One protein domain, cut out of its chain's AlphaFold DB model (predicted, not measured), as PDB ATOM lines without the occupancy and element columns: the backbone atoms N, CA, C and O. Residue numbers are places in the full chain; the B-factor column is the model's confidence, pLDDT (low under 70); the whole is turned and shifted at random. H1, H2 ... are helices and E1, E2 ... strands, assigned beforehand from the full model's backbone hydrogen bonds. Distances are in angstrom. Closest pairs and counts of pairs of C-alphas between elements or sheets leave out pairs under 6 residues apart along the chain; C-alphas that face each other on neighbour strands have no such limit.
ATOM      1  N   GLY A   4     104.460 127.931 207.871       52.28
ATOM      2  CA  GLY A   4     103.662 126.696 207.940       52.28
ATOM      3  C   GLY A   4     104.049 125.641 206.899       52.28
ATOM      4  O   GLY A   4     104.237 124.481 207.245       52.28
ATOM      5  N   GLN A   5     104.278 126.051 205.645       56.88
ATOM      6  CA  GLN A   5     104.649 125.130 204.557       56.88
ATOM      7  C   GLN A   5     106.015 124.453 204.774       56.88
ATOM      8  O   GLN A   5     106.194 123.292 204.421       56.88
ATOM      9  N   LYS A   6     106.985 125.153 205.382       60.00
ATOM     10  CA  LYS A   6     108.307 124.579 205.695       60.00
ATOM     11  C   LYS A   6     108.248 123.558 206.831       60.00
ATOM     12  O   LYS A   6     109.016 122.595 206.809       60.00
ATOM     13  N   ARG A   7     107.363 123.768 207.813       67.62
ATOM     14  CA  ARG A   7     107.185 122.832 208.926       67.62
ATOM     15  C   ARG A   7     106.497 121.550 208.463       67.62
ATOM     16  O   ARG A   7     107.037 120.480 208.709       67.62
ATOM     17  N   ASP A   8     105.425 121.677 207.682       79.38
ATOM     18  CA  ASP A   8     104.692 120.535 207.110       79.38
ATOM     19  C   ASP A   8     105.591 119.667 206.205       79.38
ATOM     20  O   ASP A   8     105.626 118.445 206.321       79.38
ATOM     21  N   LEU A   9     106.434 120.290 205.371       75.06
ATOM     22  CA  LEU A   9     107.411 119.550 204.566       75.06
ATOM     23  C   LEU A   9     108.434 118.790 205.428       75.06
ATOM     24  O   LEU A   9     108.783 117.656 205.111       75.06
ATOM     25  N   SER A  10     108.925 119.403 206.508       76.75
ATOM     26  CA  SER A  10     109.906 118.762 207.395       76.75
ATOM     27  C   SER A  10     109.291 117.587 208.160       76.75
ATOM     28  O   SER A  10     109.935 116.552 208.313       76.75
ATOM     29  N   GLU A  11     108.037 117.722 208.600       84.00
ATOM     30  CA  GLU A  11     107.272 116.649 209.247       84.00
ATOM     31  C   GLU A  11     107.052 115.469 208.287       84.00
ATOM     32  O   GLU A  11     107.350 114.330 208.644       84.00
ATOM     33  N   LYS A  12     106.651 115.736 207.038       85.25
ATOM     34  CA  LYS A  12     106.493 114.706 205.996       85.25
ATOM     35  C   LYS A  12     107.797 113.990 205.657       85.25
ATOM     36  O   LYS A  12     107.801 112.774 205.496       85.25
ATOM     37  N   ILE A  13     108.911 114.720 205.574       84.38
ATOM     38  CA  ILE A  13     110.232 114.112 205.357       84.38
ATOM     39  C   ILE A  13     110.579 113.188 206.529       84.38
ATOM     40  O   ILE A  13     110.953 112.044 206.297       84.38
ATOM     41  N   ASN A  14     110.397 113.632 207.775       85.75
ATOM     42  CA  ASN A  14     110.638 112.780 208.943       85.75
ATOM     43  C   ASN A  14     109.761 111.520 208.933       85.75
ATOM     44  O   ASN A  14     110.260 110.432 209.197       85.75
ATOM     45  N   GLN A  15     108.475 111.641 208.593       88.56
ATOM     46  CA  GLN A  15     107.581 110.487 208.459       88.56
ATOM     47  C   GLN A  15     108.059 109.518 207.374       88.56
ATOM     48  O   GLN A  15     108.085 108.312 207.605       88.56
ATOM     49  N   LEU A  16     108.493 110.029 206.218       87.88
ATOM     50  CA  LEU A  16     109.026 109.203 205.138       87.88
ATOM     51  C   LEU A  16     110.270 108.427 205.591       87.88
ATOM     52  O   LEU A  16     110.334 107.215 205.396       87.88
ATOM     53  N   PHE A  17     111.222 109.099 206.242       87.62
ATOM     54  CA  PHE A  17     112.427 108.452 206.767       87.62
ATOM     55  C   PHE A  17     112.134 107.465 207.909       87.62
ATOM     56  O   PHE A  17     112.878 106.509 208.060       87.62
ATOM     57  N   ASN A  18     111.052 107.624 208.671       89.19
ATOM     58  CA  ASN A  18     110.670 106.671 209.725       89.19
ATOM     59  C   ASN A  18     109.726 105.549 209.253       89.19
ATOM     60  O   ASN A  18     109.400 104.665 210.035       89.19
ATOM     61  N   SER A  19     109.249 105.595 208.007       90.25
ATOM     62  CA  SER A  19     108.415 104.531 207.422       90.25
ATOM     63  C   SER A  19     109.261 103.341 206.950       90.25
ATOM     64  O   SER A  19     110.477 103.384 207.072       90.25
ATOM     65  N   ASP A  20     108.661 102.325 206.327       88.06
ATOM     66  CA  ASP A  20     109.397 101.240 205.645       88.06
ATOM     67  C   ASP A  20     109.733 101.568 204.178       88.06
ATOM     68  O   ASP A  20     110.316 100.764 203.448       88.06
ATOM     69  N   ASN A  21     109.373 102.768 203.709       86.25
ATOM     70  CA  ASN A  21     109.579 103.151 202.316       86.25
ATOM     71  C   ASN A  21     111.066 103.291 201.978       86.25
ATOM     72  O   ASN A  21     111.877 103.729 202.802       86.25
ATOM     73  N   GLN A  22     111.415 102.988 200.729       83.88
ATOM     74  CA  GLN A  22     112.736 103.289 200.185       83.88
ATOM     75  C   GLN A  22     112.832 104.777 199.843       83.88
ATOM     76  O   GLN A  22     111.932 105.341 199.217       83.88
ATOM     77  N   VAL A  23     113.925 105.419 200.255       85.25
ATOM     78  CA  VAL A  23     114.122 106.863 200.079       85.25
ATOM     79  C   VAL A  23     115.322 107.108 199.180       85.25
ATOM     80  O   VAL A  23     116.453 106.796 199.536       85.25
ATOM     81  N   CYS A  24     115.073 107.713 198.020       83.94
ATOM     82  CA  CYS A  24     116.121 108.208 197.136       83.94
ATOM     83  C   CYS A  24     116.321 109.708 197.374       83.94
ATOM     84  O   CYS A  24     115.359 110.478 197.380       83.94
ATOM     85  N   MET A  25     117.568 110.134 197.579       81.50
ATOM     86  CA  MET A  25     117.895 111.528 197.868       81.50
ATOM     87  C   MET A  25     119.091 111.990 197.041       81.50
ATOM     88  O   MET A  25     120.124 111.332 197.018       81.50
ATOM     89  N   PHE A  26     118.971 113.169 196.423       82.94
ATOM     90  CA  PHE A  26     120.080 113.847 195.750       82.94
ATOM     91  C   PHE A  26     120.786 114.796 196.732       82.94
ATOM     92  O   PHE A  26     120.269 115.881 197.020       82.94
ATOM     93  N   PRO A  27     121.967 114.436 197.258       82.31
ATOM     94  CA  PRO A  27     122.597 115.143 198.378       82.31
ATOM     95  C   PRO A  27     123.089 116.555 198.026       82.31
ATOM     96  O   PRO A  27     123.116 117.431 198.893       82.31
ATOM     97  N   ALA A  28     123.414 116.828 196.761       75.00
ATOM     98  CA  ALA A  28     123.730 118.178 196.282       75.00
ATOM     99  C   ALA A  28     122.485 119.092 196.197       75.00
ATOM    100  O   ALA A  28     122.593 120.320 196.211       75.00
ATOM    101  N   GLY A  29     121.280 118.511 196.117       62.88
ATOM    102  CA  GLY A  29     120.007 119.220 195.950       62.88
ATOM    103  C   GLY A  29     119.801 119.889 194.583       62.88
ATOM    104  O   GLY A  29     118.727 120.425 194.330       62.88
ATOM    105  N   THR A  30     120.808 119.870 193.710       60.16
ATOM    106  CA  THR A  30     120.765 120.338 192.318       60.16
ATOM    107  C   THR A  30     121.746 119.514 191.491       60.16
ATOM    108  O   THR A  30     122.782 119.121 192.028       60.16
ATOM    109  N   CYS A  31     121.487 119.305 190.199       61.38
ATOM    110  CA  CYS A  31     122.482 118.678 189.326       61.38
ATOM    111  C   CYS A  31     123.694 119.605 189.114       61.38
ATOM    112  O   CYS A  31     123.639 120.806 189.412       61.38
ATOM    113  N   ALA A  32     124.789 119.040 188.595       63.28
ATOM    114  CA  ALA A  32     126.020 119.770 188.307       63.28
ATOM    115  C   ALA A  32     125.762 121.006 187.430       63.28
ATOM    116  O   ALA A  32     124.923 120.991 186.524       63.28
ATOM    117  N   LYS A  33     126.492 122.088 187.704       61.69
ATOM    118  CA  LYS A  33     126.352 123.361 186.993       61.69
ATOM    119  C   LYS A  33     127.514 123.552 186.036       61.69
ATOM    120  O   LYS A  33     128.645 123.214 186.362       61.69
ATOM    121  N   LYS A  34     127.246 124.154 184.878       58.59
ATOM    122  CA  LYS A  34     128.307 124.608 183.979       58.59
ATOM    123  C   LYS A  34     128.787 125.985 184.431       58.59
ATOM    124  O   LYS A  34     128.036 126.955 184.357       58.59
ATOM    125  N   ILE A  35     130.017 126.072 184.923       61.66
ATOM    126  CA  ILE A  35     130.653 127.322 185.350       61.66
ATOM    127  C   ILE A  35     131.877 127.526 184.462       61.66
ATOM    128  O   ILE A  35     132.768 126.689 184.435       61.66
ATOM    129  N   LYS A  36     131.906 128.628 183.699       57.75
ATOM    130  CA  LYS A  36     133.023 128.980 182.796       57.75
ATOM    131  C   LYS A  36     133.432 127.865 181.811       57.75
ATOM    132  O   LYS A  36     134.595 127.743 181.462       57.75
ATOM    133  N   GLY A  37     132.471 127.068 181.342       61.69
ATOM    134  CA  GLY A  37     132.729 125.976 180.395       61.69
ATOM    135  C   GLY A  37     132.937 124.608 181.046       61.69
ATOM    136  O   GLY A  37     132.740 123.603 180.368       61.69
ATOM    137  N   GLU A  38     133.208 124.560 182.350       61.44
ATOM    138  CA  GLU A  38     133.451 123.325 183.095       61.44
ATOM    139  C   GLU A  38     132.205 122.856 183.845       61.44
ATOM    140  O   GLU A  38     131.421 123.657 184.362       61.44
ATOM    141  N   ILE A  39     132.017 121.539 183.904       65.69
ATOM    142  CA  ILE A  39     130.946 120.914 184.676       65.69
ATOM    143  C   ILE A  39     131.435 120.793 186.118       65.69
ATOM    144  O   ILE A  39     132.269 119.949 186.428       65.69
ATOM    145  N   VAL A  40     130.899 121.639 186.994       66.81
ATOM    146  CA  VAL A  40     131.231 121.656 188.417       66.81
ATOM    147  C   VAL A  40     130.084 121.027 189.194       66.81
ATOM    148  O   VAL A  40     128.941 121.501 189.171       66.81
ATOM    149  N   GLU A  41     130.383 119.938 189.890       67.56
ATOM    150  CA  GLU A  41     129.444 119.328 190.820       67.56
ATOM    151  C   GLU A  41     129.325 120.191 192.084       67.56
ATOM    152  O   GLU A  41     130.316 120.685 192.625       67.56
ATOM    153  N   MET A  42     128.098 120.393 192.555       74.06
ATOM    154  CA  MET A  42     127.853 121.186 193.756       74.06
ATOM    155  C   MET A  42     128.226 120.386 195.016       74.06
ATOM    156  O   MET A  42     128.052 119.165 195.037       74.06
ATOM    157  N   PRO A  43     128.685 121.051 196.093       81.31
ATOM    158  CA  PRO A  43     128.993 120.376 197.346       81.31
ATOM    159  C   PRO A  43     127.756 119.673 197.913       81.31
ATOM    160  O   PRO A  43     126.648 120.220 197.924       81.31
ATOM    161  N   TRP A  44     127.959 118.454 198.409       88.00
ATOM    162  CA  TRP A  44     126.911 117.667 199.046       88.00
ATOM    163  C   TRP A  44     126.516 118.268 200.397       88.00
ATOM    164  O   TRP A  44     127.350 118.748 201.166       88.00
ATOM    165  N   LYS A  45     125.218 118.240 200.701       89.56
ATOM    166  CA  LYS A  45     124.672 118.715 201.974       89.56
ATOM    167  C   LYS A  45     124.606 117.570 202.980       89.56
ATOM    168  O   LYS A  45     124.241 116.455 202.637       89.56
ATOM    169  N   LYS A  46     124.807 117.883 204.260       92.44
ATOM    170  CA  LYS A  46     124.775 116.920 205.378       92.44
ATOM    171  C   LYS A  46     123.401 116.321 205.732       92.44
ATOM    172  O   LYS A  46     123.297 115.529 206.661       92.44
ATOM    173  N   ALA A  47     122.326 116.740 205.062       90.06
ATOM    174  CA  ALA A  47     120.962 116.396 205.471       90.06
ATOM    175  C   ALA A  47     120.684 114.885 205.412       90.06
ATOM    176  O   ALA A  47     120.098 114.353 206.347       90.06
ATOM    177  N   PHE A  48     121.147 114.195 204.365       91.25
ATOM    178  CA  PHE A  48     120.936 112.750 204.221       91.25
ATOM    179  C   PHE A  48     121.646 111.952 205.322       91.25
ATOM    180  O   PHE A  48     121.052 111.040 205.877       91.25
ATOM    181  N   VAL A  49     122.863 112.358 205.708       94.06
ATOM    182  CA  VAL A  49     123.605 111.763 206.831       94.06
ATOM    183  C   VAL A  49     122.831 111.936 208.134       94.06
ATOM    184  O   VAL A  49     122.652 110.979 208.882       94.06
ATOM    185  N   LYS A  50     122.309 113.142 208.390       93.38
ATOM    186  CA  LYS A  50     121.514 113.415 209.592       93.38
ATOM    187  C   LYS A  50     120.252 112.550 209.650       93.38
ATOM    188  O   LYS A  50     119.948 112.002 210.705       93.38
ATOM    189  N   TYR A  51     119.524 112.432 208.538       92.38
ATOM    190  CA  TYR A  51     118.325 111.596 208.486       92.38
ATOM    191  C   TYR A  51     118.659 110.109 208.619       92.38
ATOM    192  O   TYR A  51     117.976 109.425 209.371       92.38
ATOM    193  N   ALA A  52     119.728 109.628 207.982       92.88
ATOM    194  CA  ALA A  52     120.189 108.246 208.102       92.88
ATOM    195  C   ALA A  52     120.519 107.870 209.555       92.88
ATOM    196  O   ALA A  52     120.005 106.873 210.052       92.88
ATOM    197  N   LYS A  53     121.273 108.718 210.275       93.56
ATOM    198  CA  LYS A  53     121.549 108.534 211.713       93.56
ATOM    199  C   LYS A  53     120.267 108.520 212.551       93.56
ATOM    200  O   LYS A  53     120.101 107.661 213.407       93.56
ATOM    201  N   ALA A  54     119.367 109.477 212.313       92.00
ATOM    202  CA  ALA A  54     118.154 109.647 213.118       92.00
ATOM    203  C   ALA A  54     117.107 108.545 212.895       92.00
ATOM    204  O   ALA A  54     116.376 108.215 213.821       92.00
ATOM    205  N   SER A  55     117.034 108.001 211.679       92.19
ATOM    206  CA  SER A  55     116.098 106.933 211.300       92.19
ATOM    207  C   SER A  55     116.733 105.542 211.284       92.19
ATOM    208  O   SER A  55     116.065 104.587 210.910       92.19
ATOM    209  N   GLN A  56     118.007 105.427 211.682       94.50
ATOM    210  CA  GLN A  56     118.759 104.168 211.712       94.50
ATOM    211  C   GLN A  56     118.738 103.434 210.363       94.50
ATOM    212  O   GLN A  56     118.478 102.235 210.274       94.50
ATOM    213  N   ARG A  57     118.992 104.185 209.287       93.25
ATOM    214  CA  ARG A  57     118.939 103.684 207.911       93.25
ATOM    215  C   ARG A  57     120.299 103.640 207.255       93.25
ATOM    216  O   ARG A  57     121.022 104.637 207.225       93.25
ATOM    217  N   ASP A  58     120.569 102.510 206.626       94.75
ATOM    218  CA  ASP A  58     121.762 102.323 205.821       94.75
ATOM    219  C   ASP A  58     121.700 103.162 204.545       94.75
ATOM    220  O   ASP A  58     120.648 103.359 203.930       94.75
ATOM    221  N   ILE A  59     122.860 103.656 204.132       94.38
ATOM    222  CA  ILE A  59     123.015 104.450 202.918       94.38
ATOM    223  C   ILE A  59     123.587 103.544 201.836       94.38
ATOM    224  O   ILE A  59     124.651 102.958 202.014       94.38
ATOM    225  N   ILE A  60     122.917 103.466 200.687       93.44
ATOM    226  CA  ILE A  60     123.439 102.784 199.499       93.44
ATOM    227  C   ILE A  60     123.978 103.855 198.544       93.44
ATOM    228  O   ILE A  60     123.187 104.632 198.003       93.44
ATOM    229  N   PRO A  61     125.304 103.944 198.337       92.12
ATOM    230  CA  PRO A  61     125.879 104.871 197.372       92.12
ATOM    231  C   PRO A  61     125.495 104.441 195.952       92.12
ATOM    232  O   PRO A  61     125.637 103.270 195.607       92.12
ATOM    233  N   ILE A  62     125.024 105.370 195.123       85.12
ATOM    234  CA  ILE A  62     124.641 105.091 193.734       85.12
ATOM    235  C   ILE A  62     125.409 106.045 192.828       85.12
ATOM    236  O   ILE A  62     125.321 107.262 192.992       85.12
ATOM    237  N   HIS A  63     126.151 105.487 191.875       85.19
ATOM    238  CA  HIS A  63     126.769 106.233 190.789       85.19
ATOM    239  C   HIS A  63     126.004 105.960 189.498       85.19
ATOM    240  O   HIS A  63     125.883 104.811 189.086       85.19
ATOM    241  N   CYS A  64     125.519 107.005 188.836       74.56
ATOM    242  CA  CYS A  64     124.885 106.879 187.529       74.56
ATOM    243  C   CYS A  64     125.836 107.429 186.463       74.56
ATOM    244  O   CYS A  64     126.171 108.616 186.494       74.56
ATOM    245  N   THR A  65     126.269 106.586 185.525       64.44
ATOM    246  CA  THR A  65     126.949 107.030 184.312       64.44
ATOM    247  C   THR A  65     125.912 107.625 183.365       64.44
ATOM    248  O   THR A  65     124.786 107.158 183.199       64.44
ATOM    249  N   GLY A  66     126.295 108.742 182.772       55.38
ATOM    250  CA  GLY A  66     125.410 109.550 181.962       55.38
ATOM    251  C   GLY A  66     125.948 110.957 181.996       55.38
ATOM    252  O   GLY A  66     125.697 111.713 182.932       55.38
ATOM    253  N   ARG A  67     126.720 111.335 180.975       46.56
ATOM    254  CA  ARG A  67     126.836 112.762 180.688       46.56
ATOM    255  C   ARG A  67     125.407 113.230 180.466       46.56
ATOM    256  O   ARG A  67     124.778 112.789 179.507       46.56
ATOM    257  N   ASP A 106     124.304 103.542 182.689       69.38
ATOM    258  CA  ASP A 106     124.777 102.536 183.637       69.38
ATOM    259  C   ASP A 106     124.574 103.059 185.053       69.38
ATOM    260  O   ASP A 106     124.906 104.198 185.387       69.38
ATOM    261  N   VAL A 107     124.013 102.218 185.909       76.69
ATOM    262  CA  VAL A 107     123.818 102.535 187.320       76.69
ATOM    263  C   VAL A 107     124.632 101.548 188.135       76.69
ATOM    264  O   VAL A 107     124.359 100.349 188.141       76.69
ATOM    265  N   THR A 108     125.627 102.066 188.843       82.00
ATOM    266  CA  THR A 108     126.518 101.295 189.703       82.00
ATOM    267  C   THR A 108     126.116 101.503 191.155       82.00
ATOM    268  O   THR A 108     126.216 102.604 191.701       82.00
ATOM    269  N   PHE A 109     125.686 100.420 191.798       86.69
ATOM    270  CA  PHE A 109     125.371 100.401 193.223       86.69
ATOM    271  C   PHE A 109     126.623 100.056 194.034       86.69
ATOM    272  O   PHE A 109     127.316  99.073 193.768       86.69
ATOM    273  N   GLY A 110     126.919 100.886 195.027       89.56
ATOM    274  CA  GLY A 110     127.989 100.674 195.989       89.56
ATOM    275  C   GLY A 110     127.598  99.721 197.111       89.56
ATOM    276  O   GLY A 110     126.458  99.275 197.230       89.56
ATOM    277  N   LYS A 111     128.567  99.436 197.986       93.44
ATOM    278  CA  LYS A 111     128.309  98.663 199.204       93.44
ATOM    279  C   LYS A 111     127.456  99.489 200.181       93.44
ATOM    280  O   LYS A 111     127.761 100.672 200.351       93.44
ATOM    281  N   PRO A 112     126.462  98.884 200.857       94.69
ATOM    282  CA  PRO A 112     125.719  99.557 201.915       94.69
ATOM    283  C   PRO A 112     126.643 100.080 203.020       94.69
ATOM    284  O   PRO A 112     127.563  99.391 203.477       94.69
ATOM    285  N   ILE A 113     126.393 101.312 203.446       95.00
ATOM    286  CA  ILE A 113     127.061 101.972 204.562       95.00
ATOM    287  C   ILE A 113     126.082 101.960 205.729       95.00
ATOM    288  O   ILE A 113     125.083 102.679 205.694       95.00
ATOM    289  N   SER A 114     126.377 101.145 206.745       95.94
ATOM    290  CA  SER A 114     125.544 101.073 207.946       95.94
ATOM    291  C   SER A 114     125.481 102.420 208.659       95.94
ATOM    292  O   SER A 114     126.505 103.100 208.794       95.94
ATOM    293  N   TRP A 115     124.291 102.788 209.138       94.25
ATOM    294  CA  TRP A 115     124.102 103.996 209.944       94.25
ATOM    295  C   TRP A 115     124.969 103.997 211.211       94.25
ATOM    296  O   TRP A 115     125.387 105.064 211.656       94.25
ATOM    297  N   GLU A 116     125.303 102.821 211.750       94.31
ATOM    298  CA  GLU A 116     126.142 102.658 212.945       94.31
ATOM    299  C   GLU A 116     127.583 103.123 212.709       94.31
ATOM    300  O   GLU A 116     128.252 103.582 213.633       94.31
ATOM    301  N   LYS A 117     128.064 103.053 211.459       93.69
ATOM    302  CA  LYS A 117     129.396 103.559 211.091       93.69
ATOM    303  C   LYS A 117     129.464 105.079 211.126       93.69
ATOM    304  O   LYS A 117     130.555 105.632 211.209       93.69
ATOM    305  N   LEU A 118     128.317 105.753 211.028       92.12
ATOM    306  CA  LEU A 118     128.220 107.206 211.032       92.12
ATOM    307  C   LEU A 118     128.302 107.712 212.480       92.12
ATOM    308  O   LEU A 118     127.350 108.255 213.040       92.12
ATOM    309  N   ASP A 119     129.457 107.524 213.098       90.31
ATOM    310  CA  ASP A 119     129.709 107.903 214.481       90.31
ATOM    311  C   ASP A 119     130.037 109.408 214.626       90.31
ATOM    312  O   ASP A 119     129.842 110.224 213.710       90.31
ATOM    313  N   ASN A 120     130.525 109.776 215.814       90.06
ATOM    314  CA  ASN A 120     130.941 111.134 216.164       90.06
ATOM    315  C   ASN A 120     132.420 111.432 215.842       90.06
ATOM    316  O   ASN A 120     132.897 112.510 216.190       90.06
ATOM    317  N   SER A 121     133.152 110.519 215.188       92.25
ATOM    318  CA  SER A 121     134.549 110.752 214.783       92.25
ATOM    319  C   SER A 121     134.672 111.848 213.720       92.25
ATOM    320  O   SER A 121     135.700 112.520 213.624       92.25
ATOM    321  N   LYS A 122     133.609 112.047 212.931       94.12
ATOM    322  CA  LYS A 122     133.512 113.033 211.853       94.12
ATOM    323  C   LYS A 122     132.201 113.802 211.968       94.12
ATOM    324  O   LYS A 122     131.160 113.267 212.346       94.12
ATOM    325  N   SER A 123     132.230 115.074 211.581       95.19
ATOM    326  CA  SER A 123     131.005 115.857 211.411       95.19
ATOM    327  C   SER A 123     130.141 115.279 210.286       95.19
ATOM    328  O   SER A 123     130.652 114.706 209.324       95.19
ATOM    329  N   ASP A 124     128.824 115.500 210.336       94.19
ATOM    330  CA  ASP A 124     127.914 115.021 209.281       94.19
ATOM    331  C   ASP A 124     128.285 115.546 207.879       94.19
ATOM    332  O   ASP A 124     127.960 114.927 206.868       94.19
ATOM    333  N   LEU A 125     128.952 116.705 207.803       93.94
ATOM    334  CA  LEU A 125     129.438 117.263 206.540       93.94
ATOM    335  C   LEU A 125     130.674 116.516 206.019       93.94
ATOM    336  O   LEU A 125     130.786 116.310 204.816       93.94
ATOM    337  N   GLN A 126     131.573 116.092 206.909       94.44
ATOM    338  CA  GLN A 126     132.727 115.264 206.548       94.44
ATOM    339  C   GLN A 126     132.279 113.870 206.105       94.44
ATOM    340  O   GLN A 126     132.706 113.412 205.052       94.44
ATOM    341  N   TRP A 127     131.334 113.256 206.826       95.50
ATOM    342  CA  TRP A 127     130.699 112.012 206.383       95.50
ATOM    343  C   TRP A 127     130.066 112.157 204.996       95.50
ATOM    344  O   TRP A 127     130.235 111.294 204.142       95.50
ATOM    345  N   ALA A 128     129.384 113.275 204.731       93.94
ATOM    346  CA  ALA A 128     128.818 113.533 203.410       93.94
ATOM    347  C   ALA A 128     129.885 113.630 202.304       93.94
ATOM    348  O   ALA A 128     129.642 113.162 201.192       93.94
ATOM    349  N   ALA A 129     131.046 114.221 202.595       92.25
ATOM    350  CA  ALA A 129     132.156 114.317 201.649       92.25
ATOM    351  C   ALA A 129     132.793 112.947 201.358       92.25
ATOM    352  O   ALA A 129     133.039 112.624 200.203       92.25
ATOM    353  N   GLU A 130     132.974 112.106 202.370       93.50
ATOM    354  CA  GLU A 130     133.545 110.762 202.213       93.50
ATOM    355  C   GLU A 130     132.615 109.802 201.458       93.50
ATOM    356  O   GLU A 130     133.037 109.046 200.580       93.50
ATOM    357  N   ILE A 131     131.308 109.870 201.729       93.69
ATOM    358  CA  ILE A 131     130.319 109.097 200.966       93.69
ATOM    359  C   ILE A 131     130.307 109.559 199.504       93.69
ATOM    360  O   ILE A 131     130.193 108.735 198.594       93.69
ATOM    361  N   ARG A 132     130.474 110.864 199.256       91.06
ATOM    362  CA  ARG A 132     130.624 111.392 197.897       91.06
ATOM    363  C   ARG A 132     131.856 110.815 197.204       91.06
ATOM    364  O   ARG A 132     131.749 110.408 196.051       91.06
ATOM    365  N   GLU A 133     133.000 110.769 197.880       90.88
ATOM    366  CA  GLU A 133     134.224 110.166 197.333       90.88
ATOM    367  C   GLU A 133     133.997 108.700 196.956       90.88
ATOM    368  O   GLU A 133     134.327 108.303 195.840       90.88
ATOM    369  N   THR A 134     133.304 107.941 197.812       90.81
ATOM    370  CA  THR A 134     132.908 106.556 197.517       90.81
ATOM    371  C   THR A 134     132.083 106.467 196.226       90.81
ATOM    372  O   THR A 134     132.341 105.606 195.389       90.81
ATOM    373  N   VAL A 135     131.110 107.365 196.017       88.62
ATOM    374  CA  VAL A 135     130.314 107.405 194.774       88.62
ATOM    375  C   VAL A 135     131.169 107.748 193.553       88.62
ATOM    376  O   VAL A 135     130.997 107.137 192.501       88.62
ATOM    377  N   ILE A 136     132.104 108.691 193.677       85.81
ATOM    378  CA  ILE A 136     133.017 109.055 192.583       85.81
ATOM    379  C   ILE A 136     133.909 107.866 192.205       85.81
ATOM    380  O   ILE A 136     134.157 107.629 191.024       85.81
ATOM    381  N   GLU A 137     134.380 107.096 193.183       87.88
ATOM    382  CA  GLU A 137     135.181 105.895 192.942       87.88
ATOM    383  C   GLU A 137     134.399 104.779 192.245       87.88
ATOM    384  O   GLU A 137     134.973 104.069 191.418       87.88
ATOM    385  N   LEU A 138     133.095 104.642 192.512       85.06
ATOM    386  CA  LEU A 138     132.241 103.691 191.789       85.06
ATOM    387  C   LEU A 138     132.180 103.989 190.289       85.06
ATOM    388  O   LEU A 138     132.053 103.057 189.506       85.06
ATOM    389  N   GLY A 139     132.293 105.259 189.896       78.19
ATOM    390  CA  GLY A 139     132.307 105.679 188.495       78.19
ATOM    391  C   GLY A 139     133.630 105.472 187.762       78.19
ATOM    392  O   GLY A 139     133.689 105.696 186.557       78.19
ATOM    393  N   LYS A 140     134.697 105.087 188.473       77.38
ATOM    394  CA  LYS A 140     136.009 104.774 187.880       77.38
ATOM    395  C   LYS A 140     136.177 103.288 187.539       77.38
ATOM    396  O   LYS A 140     137.211 102.931 186.979       77.38
TER     397      LYS A 140
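Overview. This is residues 4 to 67 and 106 to 140 of the 141 residues of the protein "Glycerol acyltransferase" of Bacteroidales bacterium (UniProt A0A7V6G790). A short helix, H2, sits between two longer ones: the end of H1 meets it, with residues 4 to 12 of H1 sticking out, and the beginning of H3 meets it about perpendicular. Residues 132 to 138 of H3 pack on a small two-stranded sheet, E3 and E4, while the hairpin E1 and E2 lies farthest from the middle. The printed part has 99 residues in the order H1 E1 E2 H2 E3 E4 H3; both sheets are antiparallel and the class is mixed, helices and strands. It is only just compact, close to loose, with a radius of gyration of the C-alphas of 14.7 A and spans of 39 by 33 by 28 A.

Arrangement. Start with H1, residues 4 to 18; its residues 14 to 18 alone touch H2, residues 47 to 55, with C-alphas of Asn 18 and Ser 55 closest at 5.7 A. They run the same way at a steep tilt of 56 degrees. Next find the hairpin of E1, residues 33 to 35, and E2, residues 38 to 40, antiparallel at 133 degrees; N 33 and O 40 are within hydrogen-bond range at 2.9 A. E3, residues 62 to 64, and E4, residues 107 to 109, are antiparallel at 164 degrees, with N 63 and O 108 2.9 A apart, within hydrogen-bond range. Last comes H3, residues 124 to 138, whose residues 124 to 128 alone touch H2, about perpendicular at 75 degrees, the C-alphas of Val 49 and Asp 124 closest at 5.9 A. The closest C-alphas of E3 and H3, those of His 63 and Val 135, are 5.5 A apart. H1 and H3 are apart. In H1, H2 and H3 every O i to N i+4 pair is within hydrogen-bond range.

Along the chain. Find C-alpha 4 at (103.662, 126.696, 207.940); from there H1 runs 21.3 A to C-alpha 18. H2 measures 12.1 A. H3 runs 21.3 A to C-alpha 138 at (132.241, 103.691, 191.789).

Size, cuts and confidence. The two C-alphas farthest apart are those of Gly 4 and Lys 140, 43.9 A. Residues 68 to 105 are not printed, and C-alphas 67 and 106 are 10.8 A apart across the cut. The links H1 to E1 and E4 to H3 are long. Look for pLDDT under 70 at residues 4 to 7, 29 to 41, 65 to 67 and 106.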